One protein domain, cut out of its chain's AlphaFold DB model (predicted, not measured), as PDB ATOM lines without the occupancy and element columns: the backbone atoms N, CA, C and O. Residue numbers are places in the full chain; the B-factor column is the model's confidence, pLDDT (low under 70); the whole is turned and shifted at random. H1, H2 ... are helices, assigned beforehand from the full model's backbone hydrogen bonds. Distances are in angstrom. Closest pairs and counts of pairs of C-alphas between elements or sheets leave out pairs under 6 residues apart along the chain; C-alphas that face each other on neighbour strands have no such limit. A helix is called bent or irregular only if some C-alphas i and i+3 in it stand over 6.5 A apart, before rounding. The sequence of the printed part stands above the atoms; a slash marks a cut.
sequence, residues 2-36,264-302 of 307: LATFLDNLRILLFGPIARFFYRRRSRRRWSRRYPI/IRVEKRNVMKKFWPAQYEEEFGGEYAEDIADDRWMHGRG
ATOM      1  N   LEU A   2      53.466 197.449 133.485       68.31
ATOM      2  CA  LEU A   2      53.429 196.271 132.593       68.31
ATOM      3  C   LEU A   2      54.653 195.343 132.725       68.31
ATOM      4  O   LEU A   2      54.485 194.133 132.828       68.31
ATOM      5  N   ALA A   3      55.870 195.894 132.805       69.75
ATOM      6  CA  ALA A   3      57.098 195.100 132.953       69.75
ATOM      7  C   ALA A   3      57.108 194.254 134.244       69.75
ATOM      8  O   ALA A   3      57.340 193.051 134.206       69.75
ATOM      9  N   THR A   4      56.729 194.858 135.372       75.62
ATOM     10  CA  THR A   4      56.598 194.184 136.674       75.62
ATOM     11  C   THR A   4      55.515 193.101 136.688       75.62
ATOM     12  O   THR A   4      55.667 192.085 137.358       75.62
ATOM     13  N   PHE A   5      54.423 193.290 135.940       78.81
ATOM     14  CA  PHE A   5      53.361 192.290 135.820       78.81
ATOM     15  C   PHE A   5      53.817 191.073 135.000       78.81
ATOM     16  O   PHE A   5      53.613 189.935 135.419       78.81
ATOM     17  N   LEU A   6      54.494 191.311 133.873       80.62
ATOM     18  CA  LEU A   6      55.041 190.255 133.016       80.62
ATOM     19  C   LEU A   6      56.140 189.445 133.722       80.62
ATOM     20  O   LEU A   6      56.167 188.220 133.598       80.62
ATOM     21  N   ASP A   7      56.994 190.096 134.514       77.88
ATOM     22  CA  ASP A   7      58.025 189.413 135.304       77.88
ATOM     23  C   ASP A   7      57.425 188.539 136.414       77.88
ATOM     24  O   ASP A   7      57.836 187.387 136.585       77.88
ATOM     25  N   ASN A   8      56.392 189.021 137.109       80.44
ATOM     26  CA  ASN A   8      55.681 188.229 138.114       80.44
ATOM     27  C   ASN A   8      54.975 187.016 137.492       80.44
ATOM     28  O   ASN A   8      55.043 185.914 138.041       80.44
ATOM     29  N   LEU A   9      54.352 187.187 136.322       82.19
ATOM     30  CA  LEU A   9      53.694 186.103 135.588       82.19
ATOM     31  C   LEU A   9      54.708 185.053 135.106       82.19
ATOM     32  O   LEU A   9      54.477 183.849 135.223       82.19
ATOM     33  N   ARG A  10      55.885 185.495 134.646       83.12
ATOM     34  CA  ARG A  10      57.002 184.618 134.279       83.12
ATOM     35  C   ARG A  10      57.538 183.836 135.479       83.12
ATOM     36  O   ARG A  10      57.814 182.643 135.344       83.12
ATOM     37  N   ILE A  11      57.715 184.470 136.639       85.50
ATOM     38  CA  ILE A  11      58.180 183.794 137.862       85.50
ATOM     39  C   ILE A  11      57.139 182.786 138.352       85.50
ATOM     40  O   ILE A  11      57.511 181.679 138.741       85.50
ATOM     41  N   LEU A  12      55.851 183.121 138.278       84.69
ATOM     42  CA  LEU A  12      54.763 182.220 138.650       84.69
ATOM     43  C   LEU A  12      54.746 180.957 137.769       84.69
ATOM     44  O   LEU A  12      54.681 179.845 138.291       84.69
ATOM     45  N   LEU A  13      54.852 181.124 136.446       85.19
ATOM     46  CA  LEU A  13      54.757 180.026 135.478       85.19
ATOM     47  C   LEU A  13      56.036 179.180 135.397       85.19
ATOM     48  O   LEU A  13      55.975 177.952 135.409       85.19
ATOM     49  N   PHE A  14      57.209 179.815 135.334       88.44
ATOM     50  CA  PHE A  14      58.483 179.114 135.132       88.44
ATOM     51  C   PHE A  14      59.251 178.840 136.427       88.44
ATOM     52  O   PHE A  14      60.150 177.998 136.433       88.44
ATOM     53  N   GLY A  15      58.906 179.499 137.535       86.38
ATOM     54  CA  GLY A  15      59.583 179.347 138.824       86.38
ATOM     55  C   GLY A  15      59.600 177.909 139.353       86.38
ATOM     56  O   GLY A  15      60.683 177.419 139.682       86.38
ATOM     57  N   PRO A  16      58.466 177.181 139.406       89.62
ATOM     58  CA  PRO A  16      58.444 175.790 139.865       89.62
ATOM     59  C   PRO A  16      59.344 174.870 139.029       89.62
ATOM     60  O   PRO A  16      60.095 174.062 139.580       89.62
ATOM     61  N   ILE A  17      59.327 175.043 137.703       90.50
ATOM     62  CA  ILE A  17      60.140 174.264 136.762       90.50
ATOM     63  C   ILE A  17      61.628 174.592 136.955       90.50
ATOM     64  O   ILE A  17      62.448 173.684 137.113       90.50
ATOM     65  N   ALA A  18      61.981 175.877 137.029       89.31
ATOM     66  CA  ALA A  18      63.348 176.326 137.276       89.31
ATOM     67  C   ALA A  18      63.891 175.787 138.613       89.31
ATOM     68  O   ALA A  18      64.998 175.244 138.655       89.31
ATOM     69  N   ARG A  19      63.096 175.835 139.693       90.75
ATOM     70  CA  ARG A  19      63.459 175.264 141.004       90.75
ATOM     71  C   ARG A  19      63.650 173.751 140.942       90.75
ATOM     72  O   ARG A  19      64.574 173.233 141.570       90.75
ATOM     73  N   PHE A  20      62.811 173.030 140.197       92.00
ATOM     74  CA  PHE A  20      62.957 171.585 140.018       92.00
ATOM     75  C   PHE A  20      64.274 171.234 139.312       92.00
ATOM     76  O   PHE A  20      65.041 170.408 139.811       92.00
ATOM     77  N   PHE A  21      64.583 171.899 138.195       92.25
ATOM     78  CA  PHE A  21      65.837 171.677 137.470       92.25
ATOM     79  C   PHE A  21      67.062 172.102 138.275       92.25
ATOM     80  O   PHE A  21      68.064 171.386 138.266       92.25
ATOM     81  N   TYR A  22      66.987 173.212 139.013       91.31
ATOM     82  CA  TYR A  22      68.021 173.619 139.963       91.31
ATOM     83  C   TYR A  22      68.253 172.537 141.028       91.31
ATOM     84  O   TYR A  22      69.371 172.044 141.163       91.31
ATOM     85  N   ARG A  23      67.198 172.054 141.701       90.62
ATOM     86  CA  ARG A  23      67.308 170.970 142.697       90.62
ATOM     87  C   ARG A  23      67.893 169.695 142.099       90.62
ATOM     88  O   ARG A  23      68.721 169.045 142.732       90.62
ATOM     89  N   ARG A  24      67.497 169.325 140.879       91.56
ATOM     90  CA  ARG A  24      68.026 168.141 140.186       91.56
ATOM     91  C   ARG A  24      69.509 168.295 139.841       91.56
ATOM     92  O   ARG A  24      70.270 167.352 140.059       91.56
ATOM     93  N   ARG A  25      69.928 169.454 139.316       90.75
ATOM     94  CA  ARG A  25      71.337 169.757 139.001       90.75
ATOM     95  C   ARG A  25      72.189 169.805 140.266       90.75
ATOM     96  O   ARG A  25      73.196 169.106 140.325       90.75
ATOM     97  N   SER A  26      71.720 170.498 141.300       88.38
ATOM     98  CA  SER A  26      72.352 170.545 142.622       88.38
ATOM     99  C   SER A  26      72.514 169.142 143.223       88.38
ATOM    100  O   SER A  26      73.624 168.749 143.575       88.38
ATOM    101  N   ARG A  27      71.465 168.301 143.215       87.19
ATOM    102  CA  ARG A  27      71.561 166.897 143.667       87.19
ATOM    103  C   ARG A  27      72.558 166.070 142.854       87.19
ATOM    104  O   ARG A  27      73.255 165.236 143.430       87.19
ATOM    105  N   ARG A  28      72.638 166.274 141.534       87.88
ATOM    106  CA  ARG A  28      73.624 165.597 140.672       87.88
ATOM    107  C   ARG A  28      75.051 166.034 141.003       87.88
ATOM    108  O   ARG A  28      75.895 165.163 141.181       87.88
ATOM    109  N   ARG A  29      75.313 167.339 141.137       87.62
ATOM    110  CA  ARG A  29      76.627 167.874 141.540       87.62
ATOM    111  C   ARG A  29      77.022 167.380 142.930       87.62
ATOM    112  O   ARG A  29      78.115 166.859 143.112       87.62
ATOM    113  N   TRP A  30      76.091 167.421 143.881       84.06
ATOM    114  CA  TRP A  30      76.270 166.860 145.218       84.06
ATOM    115  C   TRP A  30      76.628 165.370 145.188       84.06
ATOM    116  O   TRP A  30      77.579 164.954 145.836       84.06
ATOM    117  N   SER A  31      75.912 164.570 144.398       83.06
ATOM    118  CA  SER A  31      76.180 163.129 144.295       83.06
ATOM    119  C   SER A  31      77.489 162.813 143.568       83.06
ATOM    120  O   SER A  31      78.071 161.770 143.830       83.06
ATOM    121  N   ARG A  32      77.963 163.697 142.679       83.62
ATOM    122  CA  ARG A  32      79.291 163.584 142.054       83.62
ATOM    123  C   ARG A  32      80.419 163.877 143.045       83.62
ATOM    124  O   ARG A  32      81.404 163.155 143.041       83.62
ATOM    125  N   ARG A  33      80.265 164.902 143.891       81.56
ATOM    126  CA  ARG A  33      81.257 165.251 144.929       81.56
ATOM    127  C   ARG A  33      81.288 164.252 146.080       81.56
ATOM    128  O   ARG A  33      82.353 163.944 146.600       81.56
ATOM    129  N   TYR A  34      80.118 163.729 146.441       83.25
ATOM    130  CA  TYR A  34      79.935 162.766 147.525       83.25
ATOM    131  C   TYR A  34      79.252 161.502 146.986       83.25
ATOM    132  O   TYR A  34      78.046 161.295 147.226       83.25
ATOM    133  N   PRO A  35      79.983 160.681 146.208       82.25
ATOM    134  CA  PRO A  35      79.442 159.446 145.666       82.25
ATOM    135  C   PRO A  35      79.023 158.514 146.801       82.25
ATOM    136  O   PRO A  35      79.666 158.443 147.847       82.25
ATOM    137  N   ILE A  36      77.909 157.814 146.591       85.19
ATOM    138  CA  ILE A  36      77.477 156.757 147.504       85.19
ATOM    139  C   ILE A  36      78.369 155.549 147.236       85.19
ATOM    140  O   ILE A  36      78.411 155.044 146.113       85.19
ATOM    141  N   ILE A 264      84.392 162.442 155.265       75.31
ATOM    142  CA  ILE A 264      85.766 162.801 155.668       75.31
ATOM    143  C   ILE A 264      86.292 163.960 154.812       75.31
ATOM    144  O   ILE A 264      86.911 164.889 155.317       75.31
ATOM    145  N   ARG A 265      85.974 163.991 153.511       75.75
ATOM    146  CA  ARG A 265      86.346 165.118 152.637       75.75
ATOM    147  C   ARG A 265      85.672 166.434 153.048       75.75
ATOM    148  O   ARG A 265      86.274 167.493 152.907       75.75
ATOM    149  N   VAL A 266      84.439 166.383 153.565       81.62
ATOM    150  CA  VAL A 266      83.740 167.562 154.115       81.62
ATOM    151  C   VAL A 266      84.419 168.035 155.391       81.62
ATOM    152  O   VAL A 266      84.580 169.238 155.587       81.62
ATOM    153  N   GLU A 267      84.819 167.101 156.242       80.31
ATOM    154  CA  GLU A 267      85.517 167.389 157.486       80.31
ATOM    155  C   GLU A 267      86.901 167.984 157.226       80.31
ATOM    156  O   GLU A 267      87.157 169.100 157.675       80.31
ATOM    157  N   LYS A 268      87.722 167.346 156.377       81.06
ATOM    158  CA  LYS A 268      89.003 167.885 155.889       81.06
ATOM    159  C   LYS A 268      88.827 169.306 155.364       81.06
ATOM    160  O   LYS A 268      89.560 170.207 155.754       81.06
ATOM    161  N   ARG A 269      87.804 169.534 154.537       81.94
ATOM    162  CA  ARG A 269      87.468 170.859 154.008       81.94
ATOM    163  C   ARG A 269      87.164 171.864 155.126       81.94
ATOM    164  O   ARG A 269      87.649 172.988 155.074       81.94
ATOM    165  N   ASN A 270      86.354 171.494 156.117       84.25
ATOM    166  CA  ASN A 270      85.999 172.382 157.228       84.25
ATOM    167  C   ASN A 270      87.215 172.701 158.117       84.25
ATOM    168  O   ASN A 270      87.374 173.845 158.540       84.25
ATOM    169  N   VAL A 271      88.086 171.714 158.353       85.38
ATOM    170  CA  VAL A 271      89.351 171.870 159.083       85.38
ATOM    171  C   VAL A 271      90.303 172.780 158.308       85.38
ATOM    172  O   VAL A 271      90.746 173.793 158.842       85.38
ATOM    173  N   MET A 272      90.550 172.505 157.025       85.44
ATOM    174  CA  MET A 272      91.418 173.332 156.178       85.44
ATOM    175  C   MET A 272      90.903 174.763 156.057       85.44
ATOM    176  O   MET A 272      91.679 175.699 156.178       85.44
ATOM    177  N   LYS A 273      89.588 174.962 155.933       86.19
ATOM    178  CA  LYS A 273      89.000 176.306 155.943       86.19
ATOM    179  C   LYS A 273      89.302 177.072 157.240       86.19
ATOM    180  O   LYS A 273      89.434 178.291 157.199       86.19
ATOM    181  N   LYS A 274      89.377 176.381 158.383       88.00
ATOM    182  CA  LYS A 274      89.616 176.993 159.699       88.00
ATOM    183  C   LYS A 274      91.102 177.225 159.990       88.00
ATOM    184  O   LYS A 274      91.430 178.237 160.598       88.00
ATOM    185  N   PHE A 275      91.973 176.305 159.579       86.12
ATOM    186  CA  PHE A 275      93.389 176.303 159.964       86.12
ATOM    187  C   PHE A 275      94.358 176.649 158.818       86.12
ATOM    188  O   PHE A 275      95.417 177.210 159.086       86.12
ATOM    189  N   TRP A 276      94.000 176.391 157.555       87.69
ATOM    190  CA  TRP A 276      94.850 176.614 156.370       87.69
ATOM    191  C   TRP A 276      94.064 177.188 155.173       87.69
ATOM    192  O   TRP A 276      93.891 176.517 154.150       87.69
ATOM    193  N   PRO A 277      93.588 178.445 155.256       85.44
ATOM    194  CA  PRO A 277      92.702 179.028 154.245       85.44
ATOM    195  C   PRO A 277      93.342 179.150 152.850       85.44
ATOM    196  O   PRO A 277      92.650 178.958 151.855       85.44
ATOM    197  N   ALA A 278      94.654 179.395 152.759       83.75
ATOM    198  CA  ALA A 278      95.354 179.485 151.474       83.75
ATOM    199  C   ALA A 278      95.360 178.143 150.714       83.75
ATOM    200  O   ALA A 278      95.039 178.093 149.531       83.75
ATOM    201  N   GLN A 279      95.639 177.039 151.417       81.81
ATOM    202  CA  GLN A 279      95.594 175.687 150.844       81.81
ATOM    203  C   GLN A 279      94.159 175.254 150.529       81.81
ATOM    204  O   GLN A 279      93.916 174.534 149.566       81.81
ATOM    205  N   TYR A 280      93.189 175.716 151.324       85.31
ATOM    206  CA  TYR A 280      91.775 175.491 151.045       85.31
ATOM    207  C   TYR A 280      91.350 176.106 149.704       85.31
ATOM    208  O   TYR A 280      90.623 175.461 148.949       85.31
ATOM    209  N   GLU A 281      91.774 177.331 149.392       80.81
ATOM    210  CA  GLU A 281      91.429 177.969 148.115       80.81
ATOM    211  C   GLU A 281      92.083 177.266 146.921       80.81
ATOM    212  O   GLU A 281      91.433 177.093 145.890       80.81
ATOM    213  N   GLU A 282      93.314 176.783 147.079       81.19
ATOM    214  CA  GLU A 282      94.022 176.017 146.050       81.19
ATOM    215  C   GLU A 282      93.372 174.645 145.789       81.19
ATOM    216  O   GLU A 282      93.143 174.273 144.638       81.19
ATOM    217  N   GLU A 283      93.006 173.907 146.845       79.00
ATOM    218  CA  GLU A 283      92.452 172.549 146.726       79.00
ATOM    219  C   GLU A 283      90.936 172.542 146.428       79.00
ATOM    220  O   GLU A 283      90.446 171.674 145.703       79.00
ATOM    221  N   PHE A 284      90.169 173.509 146.954       78.31
ATOM    222  CA  PHE A 284      88.695 173.509 146.911       78.31
ATOM    223  C   PHE A 284      88.061 174.746 146.257       78.31
ATOM    224  O   PHE A 284      86.842 174.751 146.045       78.31
ATOM    225  N   GLY A 285      88.830 175.786 145.912       73.00
ATOM    226  CA  GLY A 285      88.299 177.076 145.447       73.00
ATOM    227  C   GLY A 285      87.434 176.992 144.183       73.00
ATOM    228  O   GLY A 285      86.464 177.736 144.040       73.00
ATOM    229  N   GLY A 286      87.713 176.031 143.296       77.06
ATOM    230  CA  GLY A 286      86.937 175.800 142.071       77.06
ATOM    231  C   GLY A 286      85.747 174.844 142.221       77.06
ATOM    232  O   GLY A 286      84.831 174.867 141.400       77.06
ATOM    233  N   GLU A 287      85.708 174.019 143.271       77.69
ATOM    234  CA  GLU A 287      84.793 172.864 143.357       77.69
ATOM    235  C   GLU A 287      83.306 173.271 143.488       77.69
ATOM    236  O   GLU A 287      82.391 172.491 143.192       77.69
ATOM    237  N   TYR A 288      83.048 174.510 143.913       77.25
ATOM    238  CA  TYR A 288      81.705 175.070 144.105       77.25
ATOM    239  C   TYR A 288      81.388 176.230 143.155       77.25
ATOM    240  O   TYR A 288      80.284 176.770 143.221       77.25
ATOM    241  N   ALA A 289      82.301 176.605 142.253       81.25
ATOM    242  CA  ALA A 289      82.122 177.760 141.372       81.25
ATOM    243  C   ALA A 289      80.834 177.655 140.533       81.25
ATOM    244  O   ALA A 289      80.064 178.613 140.443       81.25
ATOM    245  N   GLU A 290      80.541 176.463 140.004       82.06
ATOM    246  CA  GLU A 290      79.309 176.200 139.253       82.06
ATOM    247  C   GLU A 290      78.040 176.278 140.114       82.06
ATOM    248  O   GLU A 290      76.989 176.686 139.615       82.06
ATOM    249  N   ASP A 291      78.092 175.857 141.382       84.00
ATOM    250  CA  ASP A 291      76.942 175.973 142.289       84.00
ATOM    251  C   ASP A 291      76.680 177.432 142.629       84.00
ATOM    252  O   ASP A 291      75.544 177.878 142.525       84.00
ATOM    253  N   ILE A 292      77.730 178.179 142.967       84.81
ATOM    254  CA  ILE A 292      77.641 179.594 143.332       84.81
ATOM    255  C   ILE A 292      77.155 180.430 142.137       84.81
ATOM    256  O   ILE A 292      76.396 181.383 142.309       84.81
ATOM    257  N   ALA A 293      77.578 180.100 140.913       86.44
ATOM    258  CA  ALA A 293      77.101 180.766 139.701       86.44
ATOM    259  C   ALA A 293      75.619 180.465 139.415       86.44
ATOM    260  O   ALA A 293      74.848 181.379 139.124       86.44
ATOM    261  N   ASP A 294      75.209 179.200 139.531       86.75
ATOM    262  CA  ASP A 294      73.827 178.767 139.296       86.75
ATOM    263  C   ASP A 294      72.869 179.307 140.374       86.75
ATOM    264  O   ASP A 294      71.749 179.710 140.072       86.75
ATOM    265  N   ASP A 295      73.330 179.394 141.621       87.56
ATOM    266  CA  ASP A 295      72.594 179.975 142.743       87.56
ATOM    267  C   ASP A 295      72.391 181.488 142.574       87.56
ATOM    268  O   ASP A 295      71.258 181.980 142.602       87.56
ATOM    269  N   ARG A 296      73.464 182.225 142.244       88.81
ATOM    270  CA  ARG A 296      73.380 183.654 141.893       88.81
ATOM    271  C   ARG A 296      72.448 183.901 140.707       88.81
ATOM    272  O   ARG A 296      71.688 184.868 140.728       88.81
ATOM    273  N   TRP A 297      72.455 183.026 139.701       89.50
ATOM    274  CA  TRP A 297      71.540 183.119 138.562       89.50
ATOM    275  C   TRP A 297      70.074 182.922 138.976       89.50
ATOM    276  O   TRP A 297      69.204 183.677 138.542       89.50
ATOM    277  N   MET A 298      69.790 181.958 139.857       89.50
ATOM    278  CA  MET A 298      68.440 181.700 140.367       89.50
ATOM    279  C   MET A 298      67.900 182.849 141.234       89.50
ATOM    280  O   MET A 298      66.730 183.218 141.084       89.50
ATOM    281  N   HIS A 299      68.738 183.443 142.092       87.81
ATOM    282  CA  HIS A 299      68.389 184.640 142.865       87.81
ATOM    283  C   HIS A 299      68.214 185.873 141.967       87.81
ATOM    284  O   HIS A 299      67.226 186.593 142.098       87.81
ATOM    285  N   GLY A 300      69.116 186.084 141.002       85.75
ATOM    286  CA  GLY A 300      69.048 187.202 140.055       85.75
ATOM    287  C   GLY A 300      67.814 187.173 139.147       85.75
ATOM    288  O   GLY A 300      67.368 188.216 138.679       85.75
ATOM    289  N   ARG A 301      67.222 185.993 138.922       85.50
ATOM    290  CA  ARG A 301      65.970 185.805 138.164       85.50
ATOM    291  C   ARG A 301      64.702 185.835 139.029       85.50
ATOM    292  O   ARG A 301      63.612 185.684 138.482       85.50
ATOM    293  N   GLY A 302      64.822 185.976 140.351       83.88
ATOM    294  CA  GLY A 302      63.684 185.961 141.281       83.88
ATOM    295  C   GLY A 302      63.032 184.583 141.472       83.88
ATOM    296  O   GLY A 302      61.929 184.488 142.005       83.88
TER     297      GLY A 302
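What this domain is: This is residues 2 to 36 and 264 to 302 of the 307 residues of an uncharacterized protein of Rhizobium azibense (UniProt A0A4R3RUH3). An open, flat frame of helices with few contacts: the long bent helix H1 makes one long side with its arm H1b and turns at one end with its arm H1a, the helical hairpin of H2 and H3 stands at the other end, and H4 runs back between these ends beside H1b. The printed part has 74 residues with four named helices, in the order H1, H2, H3, H4, and no named strand; its class is all helix. It is only just extended, close to loose, with a radius of gyration of the C-alphas of 17.0 A and spans of 52 by 28 by 15 A.

How they stand to each other: H1, residues 2 to 33, was assigned as one helix by its hydrogen bonds, but is bent: C-alphas 13 and 16 are 7.1 A apart. Its arms H1a, residues 2 to 13, and H1b, residues 16 to 33, stand at a steep tilt of 56 degrees. H1a touches no helix. H2, residues 264 to 275, and H3, residues 277 to 284, form a helical hairpin with a shallow tilt of 28 degrees, opposite ways. They touch, H2 with residues 269 to 273 alone; their closest C-alphas, of Met 272 and Tyr 280, are 5.6 A apart. H4, residues 289 to 300, is close to H1b but not clearly touching it, with the closest C-alphas, of Ser 26 and Asp 291, 7.1 A apart. These two run opposite ways at a shallow tilt of 14 degrees. H2 and H4 are apart, and so are H3 and H4. In H1a, H1b, H2, H3 and H4 every O i to N i+4 pair is within hydrogen-bond range.

Where its parts are: H1a begins at C-alpha 2, (53.429, 196.271, 132.593), and measures 16.6 A from first to last C-alpha. H1b measures 25.6 A and ends at C-alpha 33, (81.257, 165.251, 144.929). H2 measures 16.1 A, H3 10.0 A and H4 16.2 A, ending at C-alpha 300, (69.048, 187.202, 140.055).

The domain as a whole: The two C-alphas farthest apart, of Leu 2 and Phe 275, are 52.4 A apart. Residues 37 to 263 are not printed, and C-alphas 36 and 264 are 13.1 A apart across this cut. The links from H2 to H3 and from H3 to H4 are tight. Mean pLDDT of the printed part is 84.0; residues 2 to 3 are under 70.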